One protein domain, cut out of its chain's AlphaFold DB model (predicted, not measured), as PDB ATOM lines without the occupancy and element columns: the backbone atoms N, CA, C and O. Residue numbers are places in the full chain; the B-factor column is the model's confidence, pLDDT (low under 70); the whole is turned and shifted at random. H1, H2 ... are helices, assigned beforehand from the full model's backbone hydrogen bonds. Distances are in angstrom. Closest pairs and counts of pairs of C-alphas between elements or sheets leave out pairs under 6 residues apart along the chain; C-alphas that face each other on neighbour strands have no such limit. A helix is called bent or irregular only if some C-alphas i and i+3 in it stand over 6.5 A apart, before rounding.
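AT A GLANCE: This is residues 9 to 120 of the 127 residues of an uncharacterized protein of Schleiferilactobacillus harbinensis (UniProt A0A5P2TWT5). One very long helix, H1, makes the length of a rod: its first part, residues 9 to 33, sticks out alone as an arm, and its far part joins H2, H3 and H4 in an up-and-down bundle of four nearly aligned helices. H2 and H4 lie apart from each other, while H1b, the second arm of H1, and H3 each pack on both of them and on one another. The printed part has 112 residues with four named helices, in the order H1, H2, H3, H4, and no named strand; the class is all helix. The whole is extended, with a radius of gyration of the C-alphas of 20.6 A, and spans 78 by 24 by 20 A.

IN THESE COORDINATES: H1, residues 9 to 54, was assigned as one helix by its hydrogen bonds, but it is bent: C-alphas 23 and 26 are 6.8 A apart. Its arm H1a, residues 9 to 23, begins with C-alpha 9 at (25.678, -49.689, -18.547) and is 21.1 A long from first to last C-alpha. Its arm H1b, residues 26 to 54, is 41.8 A long and ends with C-alpha 54 at (58.386, 5.131, -4.323). H2, residues 57 to 73, measures 25.3 A, and H3, residues 77 to 94, measures 25.6 A. H4, residues 104 to 119, measures 23.2 A and ends with C-alpha 119 at (50.138, -11.312, 2.232).

HOW THE PARTS SIT: H1a and H1b stand at a steep tilt of 37 degrees, only just past shallow. H1b, H2, H3 and H4 form a bundle, up and down, each running against the one before it in the chain. H1b touches H2 with residues 41 to 52 alone, a helical hairpin at a shallow tilt of 22 degrees; their closest C-alphas, of Ala 52 and Ala 59, are 5.0 A apart. H2 and H3 are a helical hairpin too, at 24 degrees, with the C-alphas of Leu 67 and Ile 83 closest at 5.9 A. H3 runs the same way as H1b and touches it at a shallow tilt of 9 degrees; the closest C-alphas, of Ile 38 and Ala 79, are 5.6 A apart. H3 and H4 form a third helical hairpin, at 11 degrees, and their closest C-alphas are those of Ile 89 and Ile 111, 6.2 A apart. H4 touches H1b at residues 42 to 53 alone, opposite ways, with the C-alphas of Asn 46 and Val 115 closest at 6.1 A. H1a is apart from H2, H3 and H4. In H1a, H1b and H3 every O i to N i+4 pair is within hydrogen-bond range; in H2 12 of 13 are, and in H4 11 of 12.

THE WHOLE: The C-alphas of Trp 9 and Gln 100, the two farthest apart, are 78.3 A from each other. Without residues 9 to 33, which stand free, the body spans 42 by 25 by 15 A. The printed part has no cut. The links H1 to H2 and H2 to H3 are tight, and H3 to H4, with 9 residues between them, is short; no link is long. The mean pLDDT of the printed part is 91.9, and no printed residue is under 70.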
ATOM      1  N   TRP A   9      24.999 -50.069 -19.789       87.69
ATOM      2  CA  TRP A   9      25.678 -49.689 -18.547       87.69
ATOM      3  C   TRP A   9      26.698 -48.570 -18.776       87.69
ATOM      4  O   TRP A   9      26.759 -47.625 -17.991       87.69
ATOM      5  N   ALA A  10      27.472 -48.630 -19.863       88.12
ATOM      6  CA  ALA A  10      28.409 -47.568 -20.218       88.12
ATOM      7  C   ALA A  10      27.690 -46.242 -20.519       88.12
ATOM      8  O   ALA A  10      28.146 -45.191 -20.066       88.12
ATOM      9  N   ALA A  11      26.557 -46.283 -21.228       89.88
ATOM     10  CA  ALA A  11      25.739 -45.109 -21.513       89.88
ATOM     11  C   ALA A  11      25.148 -44.505 -20.231       89.88
ATOM     12  O   ALA A  11      25.286 -43.305 -20.012       89.88
ATOM     13  N   ALA A  12      24.592 -45.332 -19.340       90.25
ATOM     14  CA  ALA A  12      24.047 -44.882 -18.060       90.25
ATOM     15  C   ALA A  12      25.125 -44.257 -17.154       90.25
ATOM     16  O   ALA A  12      24.892 -43.228 -16.518       90.25
ATOM     17  N   VAL A  13      26.334 -44.832 -17.119       91.00
ATOM     18  CA  VAL A  13      27.470 -44.252 -16.383       91.00
ATOM     19  C   VAL A  13      27.915 -42.929 -17.011       91.00
ATOM     20  O   VAL A  13      28.171 -41.968 -16.286       91.00
ATOM     21  N   ALA A  14      27.987 -42.847 -18.342       93.56
ATOM     22  CA  ALA A  14      28.347 -41.617 -19.039       93.56
ATOM     23  C   ALA A  14      27.318 -40.501 -18.804       93.56
ATOM     24  O   ALA A  14      27.706 -39.359 -18.556       93.56
ATOM     25  N   GLU A  15      26.027 -40.829 -18.820       92.81
ATOM     26  CA  GLU A  15      24.938 -39.898 -18.522       92.81
ATOM     27  C   GLU A  15      25.013 -39.401 -17.075       92.81
ATOM     28  O   GLU A  15      25.008 -38.192 -16.831       92.81
ATOM     29  N   LEU A  16      25.199 -40.308 -16.111       93.50
ATOM     30  CA  LEU A  16      25.350 -39.943 -14.704       93.50
ATOM     31  C   LEU A  16      26.570 -39.038 -14.473       93.50
ATOM     32  O   LEU A  16      26.486 -38.069 -13.711       93.50
ATOM     33  N   LEU A  17      27.692 -39.302 -15.148       93.75
ATOM     34  CA  LEU A  17      28.879 -38.444 -15.089       93.75
ATOM     35  C   LEU A  17      28.635 -37.085 -15.750       93.75
ATOM     36  O   LEU A  17      29.042 -36.070 -15.189       93.75
ATOM     37  N   ALA A  18      27.953 -37.039 -16.895       94.62
ATOM     38  CA  ALA A  18      27.626 -35.791 -17.578       94.62
ATOM     39  C   ALA A  18      26.734 -34.893 -16.708       94.62
ATOM     40  O   ALA A  18      27.042 -33.712 -16.535       94.62
ATOM     41  N   VAL A  19      25.692 -35.459 -16.090       94.50
ATOM     42  CA  VAL A  19      24.819 -34.748 -15.144       94.50
ATOM     43  C   VAL A  19      25.610 -34.290 -13.919       94.50
ATOM     44  O   VAL A  19      25.519 -33.127 -13.525       94.50
ATOM     45  N   SER A  20      26.448 -35.161 -13.351       92.75
ATOM     46  CA  SER A  20      27.286 -34.815 -12.196       92.75
ATOM     47  C   SER A  20      28.227 -33.648 -12.513       92.75
ATOM     48  O   SER A  20      28.284 -32.668 -11.774       92.75
ATOM     49  N   VAL A  21      28.936 -33.697 -13.643       93.75
ATOM     50  CA  VAL A  21      29.822 -32.607 -14.074       93.75
ATOM     51  C   VAL A  21      29.026 -31.330 -14.328       93.75
ATOM     52  O   VAL A  21      29.454 -30.272 -13.876       93.75
ATOM     53  N   ALA A  22      27.865 -31.399 -14.983       93.81
ATOM     54  CA  ALA A  22      27.028 -30.227 -15.235       93.81
ATOM     55  C   ALA A  22      26.560 -29.545 -13.937       93.81
ATOM     56  O   ALA A  22      26.526 -28.316 -13.875       93.81
ATOM     57  N   LEU A  23      26.273 -30.321 -12.887       91.81
ATOM     58  CA  LEU A  23      25.889 -29.795 -11.575       91.81
ATOM     59  C   LEU A  23      27.067 -29.152 -10.825       91.81
ATOM     60  O   LEU A  23      26.909 -28.093 -10.218       91.81
ATOM     61  N   PHE A  24      28.257 -29.759 -10.868       92.44
ATOM     62  CA  PHE A  24      29.396 -29.315 -10.048       92.44
ATOM     63  C   PHE A  24      30.377 -28.371 -10.761       92.44
ATOM     64  O   PHE A  24      31.131 -27.652 -10.096       92.44
ATOM     65  N   LEU A  25      30.386 -28.325 -12.094       92.19
ATOM     66  CA  LEU A  25      31.267 -27.444 -12.862       92.19
ATOM     67  C   LEU A  25      31.029 -25.952 -12.561       92.19
ATOM     68  O   LEU A  25      32.025 -25.258 -12.329       92.19
ATOM     69  N   PRO A  26      29.781 -25.434 -12.493       92.12
ATOM     70  CA  PRO A  26      29.534 -24.036 -12.144       92.12
ATOM     71  C   PRO A  26      30.175 -23.683 -10.801       92.12
ATOM     72  O   PRO A  26      31.030 -22.797 -10.740       92.12
ATOM     73  N   TYR A  27      29.890 -24.489  -9.775       89.88
ATOM     74  CA  TYR A  27      30.445 -24.340  -8.434       89.88
ATOM     75  C   TYR A  27      31.980 -24.313  -8.440       89.88
ATOM     76  O   TYR A  27      32.600 -23.396  -7.890       89.88
ATOM     77  N   TYR A  28      32.620 -25.280  -9.107       88.94
ATOM     78  CA  TYR A  28      34.078 -25.347  -9.181       88.94
ATOM     79  C   TYR A  28      34.680 -24.122  -9.884       88.94
ATOM     80  O   TYR A  28      35.700 -23.573  -9.444       88.94
ATOM     81  N   THR A  29      34.057 -23.669 -10.974       90.75
ATOM     82  CA  THR A  29      34.546 -22.507 -11.721       90.75
ATOM     83  C   THR A  29      34.402 -21.212 -10.928       90.75
ATOM     84  O   THR A  29      35.336 -20.406 -10.946       90.75
ATOM     85  N   GLU A  30      33.309 -21.022 -10.188       88.62
ATOM     86  CA  GLU A  30      33.103 -19.866  -9.309       88.62
ATOM     87  C   GLU A  30      34.137 -19.820  -8.186       88.62
ATOM     88  O   GLU A  30      34.837 -18.817  -8.044       88.62
ATOM     89  N   HIS A  31      34.362 -20.940  -7.495       87.75
ATOM     90  CA  HIS A  31      35.377 -21.039  -6.440       87.75
ATOM     91  C   HIS A  31      36.782 -20.716  -6.953       87.75
ATOM     92  O   HIS A  31      37.592 -20.062  -6.286       87.75
ATOM     93  N   ARG A  32      37.114 -21.179  -8.162       90.31
ATOM     94  CA  ARG A  32      38.414 -20.892  -8.775       90.31
ATOM     95  C   ARG A  32      38.527 -19.427  -9.196       90.31
ATOM     96  O   ARG A  32      39.605 -18.847  -9.050       90.31
ATOM     97  N   LYS A  33      37.449 -18.829  -9.713       90.06
ATOM     98  CA  LYS A  33      37.385 -17.399 -10.055       90.06
ATOM     99  C   LYS A  33      37.557 -16.536  -8.808       90.06
ATOM    100  O   LYS A  33      38.367 -15.615  -8.839       90.06
ATOM    101  N   GLU A  34      36.887 -16.866  -7.713       88.81
ATOM    102  CA  GLU A  34      36.990 -16.139  -6.446       88.81
ATOM    103  C   GLU A  34      38.419 -16.160  -5.889       88.81
ATOM    104  O   GLU A  34      39.002 -15.106  -5.633       88.81
ATOM    105  N   LYS A  35      39.054 -17.338  -5.827       90.00
ATOM    106  CA  LYS A  35      40.463 -17.460  -5.407       90.00
ATOM    107  C   LYS A  35      41.404 -16.607  -6.260       90.00
ATOM    108  O   LYS A  35      42.346 -16.009  -5.742       90.00
ATOM    109  N   ARG A  36      41.163 -16.543  -7.574       90.94
ATOM    110  CA  ARG A  36      41.937 -15.684  -8.484       90.94
ATOM    111  C   ARG A  36      41.687 -14.204  -8.206       90.94
ATOM    112  O   ARG A  36      42.659 -13.460  -8.159       90.94
ATOM    113  N   LYS A  37      40.434 -13.789  -7.987       90.38
ATOM    114  CA  LYS A  37      40.085 -12.405  -7.622       90.38
ATOM    115  C   LYS A  37      40.801 -11.976  -6.341       90.38
ATOM    116  O   LYS A  37      41.480 -10.958  -6.357       90.38
ATOM    117  N   ILE A  38      40.741 -12.790  -5.286       91.94
ATOM    118  CA  ILE A  38      41.409 -12.528  -3.998       91.94
ATOM    119  C   ILE A  38      42.924 -12.387  -4.182       91.94
ATOM    120  O   ILE A  38      43.532 -11.432  -3.699       91.94
ATOM    121  N   ARG A  39      43.544 -13.310  -4.926       91.75
ATOM    122  CA  ARG A  39      44.978 -13.233  -5.234       91.75
ATOM    123  C   ARG A  39      45.321 -11.952  -5.995       91.75
ATOM    124  O   ARG A  39      46.291 -11.290  -5.646       91.75
ATOM    125  N   ASN A  40      44.551 -11.617  -7.026       92.75
ATOM    126  CA  ASN A  40      44.798 -10.435  -7.846       92.75
ATOM    127  C   ASN A  40      44.626  -9.146  -7.031       92.75
ATOM    128  O   ASN A  40      45.452  -8.251  -7.157       92.75
ATOM    129  N   LEU A  41      43.619  -9.085  -6.156       94.25
ATOM    130  CA  LEU A  41      43.399  -7.974  -5.231       94.25
ATOM    131  C   LEU A  41      44.620  -7.763  -4.323       94.25
ATOM    132  O   LEU A  41      45.145  -6.659  -4.244       94.25
ATOM    133  N   ARG A  42      45.128  -8.836  -3.707       94.56
ATOM    134  CA  ARG A  42      46.338  -8.798  -2.872       94.56
ATOM    135  C   ARG A  42      47.562  -8.299  -3.644       94.56
ATOM    136  O   ARG A  42      48.285  -7.438  -3.152       94.56
ATOM    137  N   VAL A  43      47.783  -8.826  -4.849       94.88
ATOM    138  CA  VAL A  43      48.909  -8.425  -5.707       94.88
ATOM    139  C   VAL A  43      48.802  -6.956  -6.101       94.88
ATOM    140  O   VAL A  43      49.787  -6.236  -5.987       94.88
ATOM    141  N   ALA A  44      47.619  -6.505  -6.519       95.19
ATOM    142  CA  ALA A  44      47.390  -5.126  -6.928       95.19
ATOM    143  C   ALA A  44      47.582  -4.146  -5.765       95.19
ATOM    144  O   ALA A  44      48.297  -3.162  -5.929       95.19
ATOM    145  N   ILE A  45      47.030  -4.442  -4.579       95.81
ATOM    146  CA  ILE A  45      47.237  -3.611  -3.385       95.81
ATOM    147  C   ILE A  45      48.728  -3.519  -3.063       95.81
ATOM    148  O   ILE A  45      49.236  -2.419  -2.880       95.81
ATOM    149  N   ASN A  46      49.444  -4.647  -3.032       95.50
ATOM    150  CA  ASN A  46      50.877  -4.652  -2.747       95.50
ATOM    151  C   ASN A  46      51.660  -3.823  -3.779       95.50
ATOM    152  O   ASN A  46      52.407  -2.923  -3.411       95.50
ATOM    153  N   HIS A  47      51.449  -4.086  -5.068       95.56
ATOM    154  CA  HIS A  47      52.172  -3.419  -6.146       95.56
ATOM    155  C   HIS A  47      51.938  -1.902  -6.158       95.56
ATOM    156  O   HIS A  47      52.902  -1.141  -6.123       95.56
ATOM    157  N   LEU A  48      50.675  -1.467  -6.121       96.00
ATOM    158  CA  LEU A  48      50.326  -0.045  -6.139       96.00
ATOM    159  C   LEU A  48      50.773   0.671  -4.859       96.00
ATOM    160  O   LEU A  48      51.189   1.824  -4.918       96.00
ATOM    161  N   SER A  49      50.756  -0.012  -3.709       94.62
ATOM    162  CA  SER A  49      51.289   0.557  -2.464       94.62
ATOM    163  C   SER A  49      52.797   0.790  -2.556       94.62
ATOM    164  O   SER A  49      53.275   1.840  -2.142       94.62
ATOM    165  N   GLN A  50      53.556  -0.150  -3.128       94.25
ATOM    166  CA  GLN A  50      55.003   0.013  -3.310       94.25
ATOM    167  C   GLN A  50      55.336   1.149  -4.289       94.25
ATOM    168  O   GLN A  50      56.222   1.952  -4.006       94.25
ATOM    169  N   GLN A  51      54.596   1.269  -5.394       94.12
ATOM    170  CA  GLN A  51      54.745   2.389  -6.333       94.12
ATOM    171  C   GLN A  51      54.423   3.736  -5.673       94.12
ATOM    172  O   GLN A  51      55.178   4.702  -5.807       94.12
ATOM    173  N   ALA A  52      53.351   3.790  -4.881       93.06
ATOM    174  CA  ALA A  52      52.992   4.990  -4.139       93.06
ATOM    175  C   ALA A  52      54.085   5.392  -3.131       93.06
ATOM    176  O   ALA A  52      54.455   6.563  -3.057       93.06
ATOM    177  N   LEU A  53      54.670   4.424  -2.415       91.81
ATOM    178  CA  LEU A  53      55.800   4.655  -1.506       91.81
ATOM    179  C   LEU A  53      57.080   5.100  -2.235       91.81
ATOM    180  O   LEU A  53      57.862   5.877  -1.682       91.81
ATOM    181  N   ALA A  54      57.289   4.658  -3.478       91.69
ATOM    182  CA  ALA A  54      58.386   5.131  -4.323       91.69
ATOM    183  C   ALA A  54      58.210   6.603  -4.756       91.69
ATOM    184  O   ALA A  54      59.183   7.263  -5.127       91.69
ATOM    185  N   GLY A  55      57.003   7.159  -4.619       86.12
ATOM    186  CA  GLY A  55      56.673   8.545  -4.958       86.12
ATOM    187  C   GLY A  55      55.942   8.703  -6.291       86.12
ATOM    188  O   GLY A  55      55.813   9.829  -6.775       86.12
ATOM    189  N   GLU A  56      55.455   7.609  -6.882       91.06
ATOM    190  CA  GLU A  56      54.593   7.663  -8.061       91.06
ATOM    191  C   GLU A  56      53.211   8.198  -7.658       91.06
ATOM    192  O   GLU A  56      52.411   7.510  -7.022       91.06
ATOM    193  N   LYS A  57      52.924   9.453  -8.021       82.56
ATOM    194  CA  LYS A  57      51.678  10.137  -7.632       82.56
ATOM    195  C   LYS A  57      50.430   9.438  -8.176       82.56
ATOM    196  O   LYS A  57      49.422   9.342  -7.476       82.56
ATOM    197  N   ASP A  58      50.525   8.890  -9.384       93.38
ATOM    198  CA  ASP A  58      49.412   8.213 -10.051       93.38
ATOM    199  C   ASP A  58      49.046   6.888  -9.370       93.38
ATOM    200  O   ASP A  58      47.891   6.457  -9.427       93.38
ATOM    201  N   ALA A  59      49.990   6.255  -8.664       93.56
ATOM    202  CA  ALA A  59      49.756   4.987  -7.981       93.56
ATOM    203  C   ALA A  59      48.768   5.127  -6.814       93.56
ATOM    204  O   ALA A  59      47.942   4.240  -6.606       93.56
ATOM    205  N   VAL A  60      48.786   6.260  -6.098       94.19
ATOM    206  CA  VAL A  60      47.832   6.556  -5.012       94.19
ATOM    207  C   VAL A  60      46.407   6.643  -5.557       94.19
ATOM    208  O   VAL A  60      45.497   5.996  -5.038       94.19
ATOM    209  N   VAL A  61      46.219   7.404  -6.639       95.56
ATOM    210  CA  VAL A  61      44.913   7.575  -7.295       95.56
ATOM    211  C   VAL A  61      44.431   6.250  -7.884       95.56
ATOM    212  O   VAL A  61      43.274   5.864  -7.718       95.56
ATOM    213  N   THR A  62      45.332   5.509  -8.527       96.19
ATOM    214  CA  THR A  62      45.022   4.203  -9.117       96.19
ATOM    215  C   THR A  62      44.615   3.192  -8.048       96.19
ATOM    216  O   THR A  62      43.640   2.465  -8.239       96.19
ATOM    217  N   LEU A  63      45.304   3.169  -6.901       95.69
ATOM    218  CA  LEU A  63      44.954   2.317  -5.764       95.69
ATOM    219  C   LEU A  63      43.563   2.648  -5.224       95.69
ATOM    220  O   LEU A  63      42.766   1.742  -4.988       95.69
ATOM    221  N   GLU A  64      43.241   3.930  -5.079       96.12
ATOM    222  CA  GLU A  64      41.924   4.384  -4.633       96.12
ATOM    223  C   GLU A  64      40.797   3.948  -5.575       96.12
ATOM    224  O   GLU A  64      39.814   3.343  -5.133       96.12
ATOM    225  N   ILE A  65      40.953   4.187  -6.881       96.19
ATOM    226  CA  ILE A  65      39.981   3.765  -7.899       96.19
ATOM    227  C   ILE A  65      39.825   2.245  -7.874       96.19
ATOM    228  O   ILE A  65      38.705   1.734  -7.834       96.19
ATOM    229  N   PHE A  66      40.940   1.515  -7.854       96.00
ATOM    230  CA  PHE A  66      40.936   0.060  -7.843       96.00
ATOM    231  C   PHE A  66      40.205  -0.509  -6.620       96.00
ATOM    232  O   PHE A  66      39.401  -1.434  -6.764       96.00
ATOM    233  N   LEU A  67      40.424   0.056  -5.429       95.94
ATOM    234  CA  LEU A  67      39.730  -0.346  -4.202       95.94
ATOM    235  C   LEU A  67      38.231  -0.030  -4.257       95.94
ATOM    236  O   LEU A  67      37.425  -0.860  -3.836       95.94
ATOM    237  N   ASN A  68      37.845   1.124  -4.805       95.62
ATOM    238  CA  ASN A  68      36.438   1.493  -4.975       95.62
ATOM    239  C   ASN A  68      35.718   0.550  -5.949       95.62
ATOM    240  O   ASN A  68      34.669   0.006  -5.612       95.62
ATOM    241  N   VAL A  69      36.305   0.281  -7.116       94.94
ATOM    242  CA  VAL A  69      35.739  -0.664  -8.094       94.94
ATOM    243  C   VAL A  69      35.674  -2.081  -7.517       94.94
ATOM    244  O   VAL A  69      34.671  -2.779  -7.680       94.94
ATOM    245  N   SER A  70      36.713  -2.506  -6.796       93.12
ATOM    246  CA  SER A  70      36.737  -3.825  -6.152       93.12
ATOM    247  C   SER A  70      35.660  -3.957  -5.073       93.12
ATOM    248  O   SER A  70      35.046  -5.013  -4.962       93.12
ATOM    249  N   PHE A  71      35.387  -2.891  -4.317       93.06
ATOM    250  CA  PHE A  71      34.315  -2.860  -3.317       93.06
ATOM    251  C   PHE A  71      32.933  -3.033  -3.945       93.06
ATOM    252  O   PHE A  71      32.138  -3.831  -3.463       93.06
ATOM    253  N   LEU A  72      32.670  -2.354  -5.063       92.38
ATOM    254  CA  LEU A  72      31.376  -2.423  -5.748       92.38
ATOM    255  C   LEU A  72      31.110  -3.775  -6.428       92.38
ATOM    256  O   LEU A  72      29.967  -4.099  -6.730       92.38
ATOM    257  N   THR A  73      32.158  -4.551  -6.706       88.56
ATOM    258  CA  THR A  73      32.070  -5.795  -7.490       88.56
ATOM    259  C   THR A  73      32.356  -7.056  -6.679       88.56
ATOM    260  O   THR A  73      32.314  -8.166  -7.225       88.56
ATOM    261  N   THR A  74      32.673  -6.910  -5.391       86.56
ATOM    262  CA  THR A  74      32.917  -8.045  -4.506       86.56
ATOM    263  C   THR A  74      31.639  -8.510  -3.816       86.56
ATOM    264  O   THR A  74      30.735  -7.734  -3.531       86.56
ATOM    265  N   SER A  75      31.589  -9.803  -3.518       81.25
ATOM    266  CA  SER A  75      30.545 -10.419  -2.690       81.25
ATOM    267  C   SER A  75      31.144 -11.361  -1.643       81.25
ATOM    268  O   SER A  75      30.409 -12.039  -0.933       81.25
ATOM    269  N   SER A  76      32.481 -11.433  -1.553       87.50
ATOM    270  CA  SER A  76      33.163 -12.305  -0.605       87.50
ATOM    271  C   SER A  76      33.714 -11.537   0.584       87.50
ATOM    272  O   SER A  76      34.394 -10.517   0.438       87.50
ATOM    273  N   ALA A  77      33.479 -12.086   1.776       89.69
ATOM    274  CA  ALA A  77      33.966 -11.520   3.029       89.69
ATOM    275  C   ALA A  77      35.504 -11.448   3.084       89.69
ATOM    276  O   ALA A  77      36.068 -10.575   3.741       89.69
ATOM    277  N   GLU A  78      36.214 -12.358   2.406       90.06
ATOM    278  CA  GLU A  78      37.679 -12.305   2.332       90.06
ATOM    279  C   GLU A  78      38.161 -11.124   1.481       90.06
ATOM    280  O   GLU A  78      39.061 -10.396   1.903       90.06
ATOM    281  N   ALA A  79      37.557 -10.898   0.313       91.38
ATOM    282  CA  ALA A  79      37.915  -9.762  -0.526       91.38
ATOM    283  C   ALA A  79      37.522  -8.431   0.128       91.38
ATOM    284  O   ALA A  79      38.306  -7.489   0.075       91.38
ATOM    285  N   GLU A  80      36.375  -8.360   0.807       92.50
ATOM    286  CA  GLU A  80      35.975  -7.174   1.571       92.50
ATOM    287  C   GLU A  80      37.007  -6.818   2.653       92.50
ATOM    288  O   GLU A  80      37.465  -5.678   2.722       92.50
ATOM    289  N   ARG A  81      37.474  -7.803   3.432       92.69
ATOM    290  CA  ARG A  81      38.547  -7.594   4.421       92.69
ATOM    291  C   ARG A  81      39.834  -7.075   3.788       92.69
ATOM    292  O   ARG A  81      40.469  -6.183   4.345       92.69
ATOM    293  N   LEU A  82      40.226  -7.625   2.638       94.25
ATOM    294  CA  LEU A  82      41.404  -7.155   1.906       94.25
ATOM    295  C   LEU A  82      41.224  -5.724   1.389       94.25
ATOM    296  O   LEU A  82      42.174  -4.949   1.443       94.25
ATOM    297  N   ILE A  83      40.026  -5.355   0.935       95.06
ATOM    298  CA  ILE A  83      39.713  -3.990   0.498       95.06
ATOM    299  C   ILE A  83      39.795  -3.018   1.673       95.06
ATOM    300  O   ILE A  83      40.413  -1.967   1.539       95.06
ATOM    301  N   VAL A  84      39.226  -3.366   2.829       94.81
ATOM    302  CA  VAL A  84      39.313  -2.541   4.045       94.81
ATOM    303  C   VAL A  84      40.770  -2.364   4.477       94.81
ATOM    304  O   VAL A  84      41.196  -1.242   4.743       94.81
ATOM    305  N   ALA A  85      41.567  -3.437   4.473       94.94
ATOM    306  CA  ALA A  85      43.000  -3.346   4.748       94.94
ATOM    307  C   ALA A  85      43.732  -2.466   3.719       94.94
ATOM    308  O   ALA A  85      44.573  -1.651   4.089       94.94
ATOM    309  N   GLY A  86      43.379  -2.585   2.436       96.06
ATOM    310  CA  GLY A  86      43.898  -1.741   1.362       96.06
ATOM    311  C   GLY A  86      43.550  -0.261   1.534       96.06
ATOM    312  O   GLY A  86      44.411   0.582   1.305       96.06
ATOM    313  N   ARG A  87      42.333   0.067   1.992       96.56
ATOM    314  CA  ARG A  87      41.928   1.446   2.317       96.56
ATOM    315  C   ARG A  87      42.755   2.009   3.465       96.56
ATOM    316  O   ARG A  87      43.294   3.095   3.340       96.56
ATOM    317  N   LEU A  88      42.951   1.228   4.527       96.25
ATOM    318  CA  LEU A  88      43.794   1.641   5.647       96.25
ATOM    319  C   LEU A  88      45.253   1.885   5.214       96.25
ATOM    320  O   LEU A  88      45.886   2.833   5.678       96.25
ATOM    321  N   ILE A  89      45.784   1.067   4.298       96.31
ATOM    322  CA  ILE A  89      47.104   1.285   3.684       96.31
ATOM    323  C   ILE A  89      47.120   2.583   2.866       96.31
ATOM    324  O   ILE A  89      48.030   3.391   3.037       96.31
ATOM    325  N   LEU A  90      46.116   2.804   2.014       96.25
ATOM    326  CA  LEU A  90      45.980   4.017   1.205       96.25
ATOM    327  C   LEU A  90      45.921   5.277   2.077       96.25
ATOM    328  O   LEU A  90      46.645   6.233   1.811       96.25
ATOM    329  N   ASP A  91      45.099   5.267   3.122       96.12
ATOM    330  CA  ASP A  91      44.957   6.389   4.051       96.12
ATOM    331  C   ASP A  91      46.279   6.662   4.778       96.12
ATOM    332  O   ASP A  91      46.695   7.813   4.901       96.12
ATOM    333  N   SER A  92      46.998   5.604   5.168       94.69
ATOM    334  CA  SER A  92      48.331   5.722   5.772       94.69
ATOM    335  C   SER A  92      49.359   6.312   4.804       94.69
ATOM    336  O   SER A  92      50.197   7.107   5.219       94.69
ATOM    337  N   ILE A  93      49.293   5.957   3.515       94.06
ATOM    338  CA  ILE A  93      50.150   6.542   2.474       94.06
ATOM    339  C   ILE A  93      49.818   8.025   2.273       94.06
ATOM    340  O   ILE A  93      50.727   8.847   2.203       94.06
ATOM    341  N   LYS A  94      48.531   8.388   2.197       93.56
ATOM    342  CA  LYS A  94      48.089   9.785   2.046       93.56
ATOM    343  C   LYS A  94      48.478  10.653   3.246       93.56
ATOM    344  O   LYS A  94      48.715  11.843   3.075       93.56
ATOM    345  N   ALA A  95      48.546  10.057   4.433       93.56
ATOM    346  CA  ALA A  95      48.960  10.710   5.671       93.56
ATOM    347  C   ALA A  95      50.481  10.682   5.909       93.56
ATOM    348  O   ALA A  95      50.925  11.047   7.001       93.56
ATOM    349  N   LEU A  96      51.288  10.235   4.936       91.50
ATOM    350  CA  LEU A  96      52.739  10.247   5.088       91.50
ATOM    351  C   LEU A  96      53.240  11.681   5.307       91.50
ATOM    352  O   LEU A  96      52.862  12.584   4.556       91.50
ATOM    353  N   PRO A  97      54.109  11.895   6.308       87.62
ATOM    354  CA  PRO A  97      54.754  13.182   6.501       87.62
ATOM    355  C   PRO A  97      55.741  13.451   5.357       87.62
ATOM    356  O   PRO A  97      56.065  12.559   4.565       87.62
ATOM    357  N   ASP A  98      56.261  14.675   5.284       87.06
ATOM    358  CA  ASP A  98      57.317  14.998   4.326       87.06
ATOM    359  C   ASP A  98      58.509  14.046   4.469       87.06
ATOM    360  O   ASP A  98      58.875  13.632   5.570       87.06
ATOM    361  N   LYS A  99      59.173  13.738   3.349       85.38
ATOM    362  CA  LYS A  99      60.323  12.811   3.319       85.38
ATOM    363  C   LYS A  99      61.483  13.231   4.234       85.38
ATOM    364  O   LYS A  99      62.349  12.417   4.532       85.38
ATOM    365  N   GLN A 100      61.515  14.502   4.630       84.38
ATOM    366  CA  GLN A 100      62.527  15.106   5.498       84.38
ATOM    367  C   GLN A 100      62.137  15.067   6.984       84.38
ATOM    368  O   GLN A 100      62.962  15.392   7.834       84.38
ATOM    369  N   ALA A 101      60.900  14.684   7.307       87.06
ATOM    370  CA  ALA A 101      60.440  14.569   8.679       87.06
ATOM    371  C   ALA A 101      61.089  13.362   9.374       87.06
ATOM    372  O   ALA A 101      61.221  12.279   8.800       87.06
ATOM    373  N   GLU A 102      61.443  13.529  10.646       85.44
ATOM    374  CA  GLU A 102      62.119  12.505  11.454       85.44
ATOM    375  C   GLU A 102      61.299  11.203  11.571       85.44
ATOM    376  O   GLU A 102      61.840  10.097  11.578       85.44
ATOM    377  N   ASN A 103      59.970  11.319  11.569       90.62
ATOM    378  CA  ASN A 103      59.033  10.201  11.667       90.62
ATOM    379  C   ASN A 103      58.711   9.513  10.322       90.62
ATOM    380  O   ASN A 103      57.983   8.516  10.320       90.62
ATOM    381  N   TYR A 104      59.249   9.986   9.190       89.31
ATOM    382  CA  TYR A 104      58.943   9.434   7.863       89.31
ATOM    383  C   TYR A 104      59.300   7.948   7.751       89.31
ATOM    384  O   TYR A 104      58.489   7.126   7.322       89.31
ATOM    385  N   SER A 105      60.506   7.578   8.190       90.06
ATOM    386  CA  SER A 105      60.987   6.195   8.107       90.06
ATOM    387  C   SER A 105      60.117   5.229   8.921       90.06
ATOM    388  O   SER A 105      59.781   4.143   8.444       90.06
ATOM    389  N   ALA A 106      59.691   5.645  10.117       92.12
ATOM    390  CA  ALA A 106      58.807   4.872  10.981       92.12
ATOM    391  C   ALA A 106      57.417   4.686  10.350       92.12
ATOM    392  O   ALA A 106      56.882   3.573  10.357       92.12
ATOM    393  N   ALA A 107      56.864   5.738   9.737       91.19
ATOM    394  CA  ALA A 107      55.583   5.675   9.040       91.19
ATOM    395  C   ALA A 107      55.629   4.706   7.842       91.19
ATOM    396  O   ALA A 107      54.764   3.839   7.705       91.19
ATOM    397  N   VAL A 108      56.691   4.755   7.029       92.69
ATOM    398  CA  VAL A 108      56.892   3.811   5.912       92.69
ATOM    399  C   VAL A 108      57.037   2.368   6.409       92.69
ATOM    400  O   VAL A 108      56.476   1.446   5.813       92.69
ATOM    401  N   GLN A 109      57.739   2.137   7.522       93.56
ATOM    402  CA  GLN A 109      57.831   0.800   8.120       93.56
ATOM    403  C   GLN A 109      56.468   0.271   8.581       93.56
ATOM    404  O   GLN A 109      56.184  -0.915   8.406       93.56
ATOM    405  N   GLN A 110      55.616   1.126   9.149       93.00
ATOM    406  CA  GLN A 110      54.261   0.742   9.539       93.00
ATOM    407  C   GLN A 110      53.419   0.346   8.320       93.00
ATOM    408  O   GLN A 110      52.771  -0.700   8.348       93.00
ATOM    409  N   ILE A 111      53.499   1.108   7.227       93.88
ATOM    410  CA  ILE A 111      52.820   0.773   5.966       93.88
ATOM    411  C   ILE A 111      53.321  -0.570   5.427       93.88
ATOM    412  O   ILE A 111      52.518  -1.442   5.100       93.88
ATOM    413  N   ASN A 112      54.634  -0.801   5.417       94.00
ATOM    414  CA  ASN A 112      55.200  -2.079   4.977       94.00
ATOM    415  C   ASN A 112      54.745  -3.264   5.845       94.00
ATOM    416  O   ASN A 112      54.504  -4.348   5.314       94.00
ATOM    417  N   LYS A 113      54.556  -3.075   7.159       93.81
ATOM    418  CA  LYS A 113      53.969  -4.108   8.034       93.81
ATOM    419  C   LYS A 113      52.518  -4.417   7.658       93.81
ATOM    420  O   LYS A 113      52.143  -5.586   7.617       93.81
ATOM    421  N   LEU A 114      51.718  -3.397   7.346       92.56
ATOM    422  CA  LEU A 114      50.332  -3.569   6.898       92.56
ATOM    423  C   LEU A 114      50.262  -4.303   5.550       92.56
ATOM    424  O   LEU A 114      49.488  -5.247   5.391       92.56
ATOM    425  N   VAL A 115      51.136  -3.937   4.609       93.12
ATOM    426  CA  VAL A 115      51.277  -4.615   3.312       93.12
ATOM    427  C   VAL A 115      51.762  -6.063   3.481       93.12
ATOM    428  O   VAL A 115      51.314  -6.967   2.777       93.12
ATOM    429  N   ALA A 116      52.642  -6.346   4.440       92.06
ATOM    430  CA  ALA A 116      53.041  -7.717   4.748       92.06
ATOM    431  C   ALA A 116      51.883  -8.531   5.355       92.06
ATOM    432  O   ALA A 116      51.693  -9.695   5.000       92.06
ATOM    433  N   ALA A 117      51.066  -7.916   6.216       89.56
ATOM    434  CA  ALA A 117      49.940  -8.571   6.876       89.56
ATOM    435  C   ALA A 117      48.837  -9.014   5.901       89.56
ATOM    436  O   ALA A 117      48.205 -10.041   6.127       89.56
ATOM    437  N   ILE A 118      48.629  -8.303   4.786       89.19
ATOM    438  CA  ILE A 118      47.674  -8.758   3.762       89.19
ATOM    439  C   ILE A 118      48.184  -9.972   2.977       89.19
ATOM    440  O   ILE A 118      47.374 -10.671   2.371       89.19
ATOM    441  N   ASN A 119      49.498 -10.225   2.974       80.69
ATOM    442  CA  ASN A 119      50.138 -11.312   2.232       80.69
ATOM    443  C   ASN A 119      50.214 -12.630   3.008       80.69
ATOM    444  O   ASN A 119      50.377 -13.683   2.386       80.69
ATOM    445  N   THR A 120      50.072 -12.606   4.333       71.56
ATOM    446  CA  THR A 120      50.095 -13.830   5.132       71.56
ATOM    447  C   THR A 120      48.790 -14.608   4.923       71.56
ATOM    448  O   THR A 120      47.694 -14.089   5.157       71.56
TER     449      THR A 120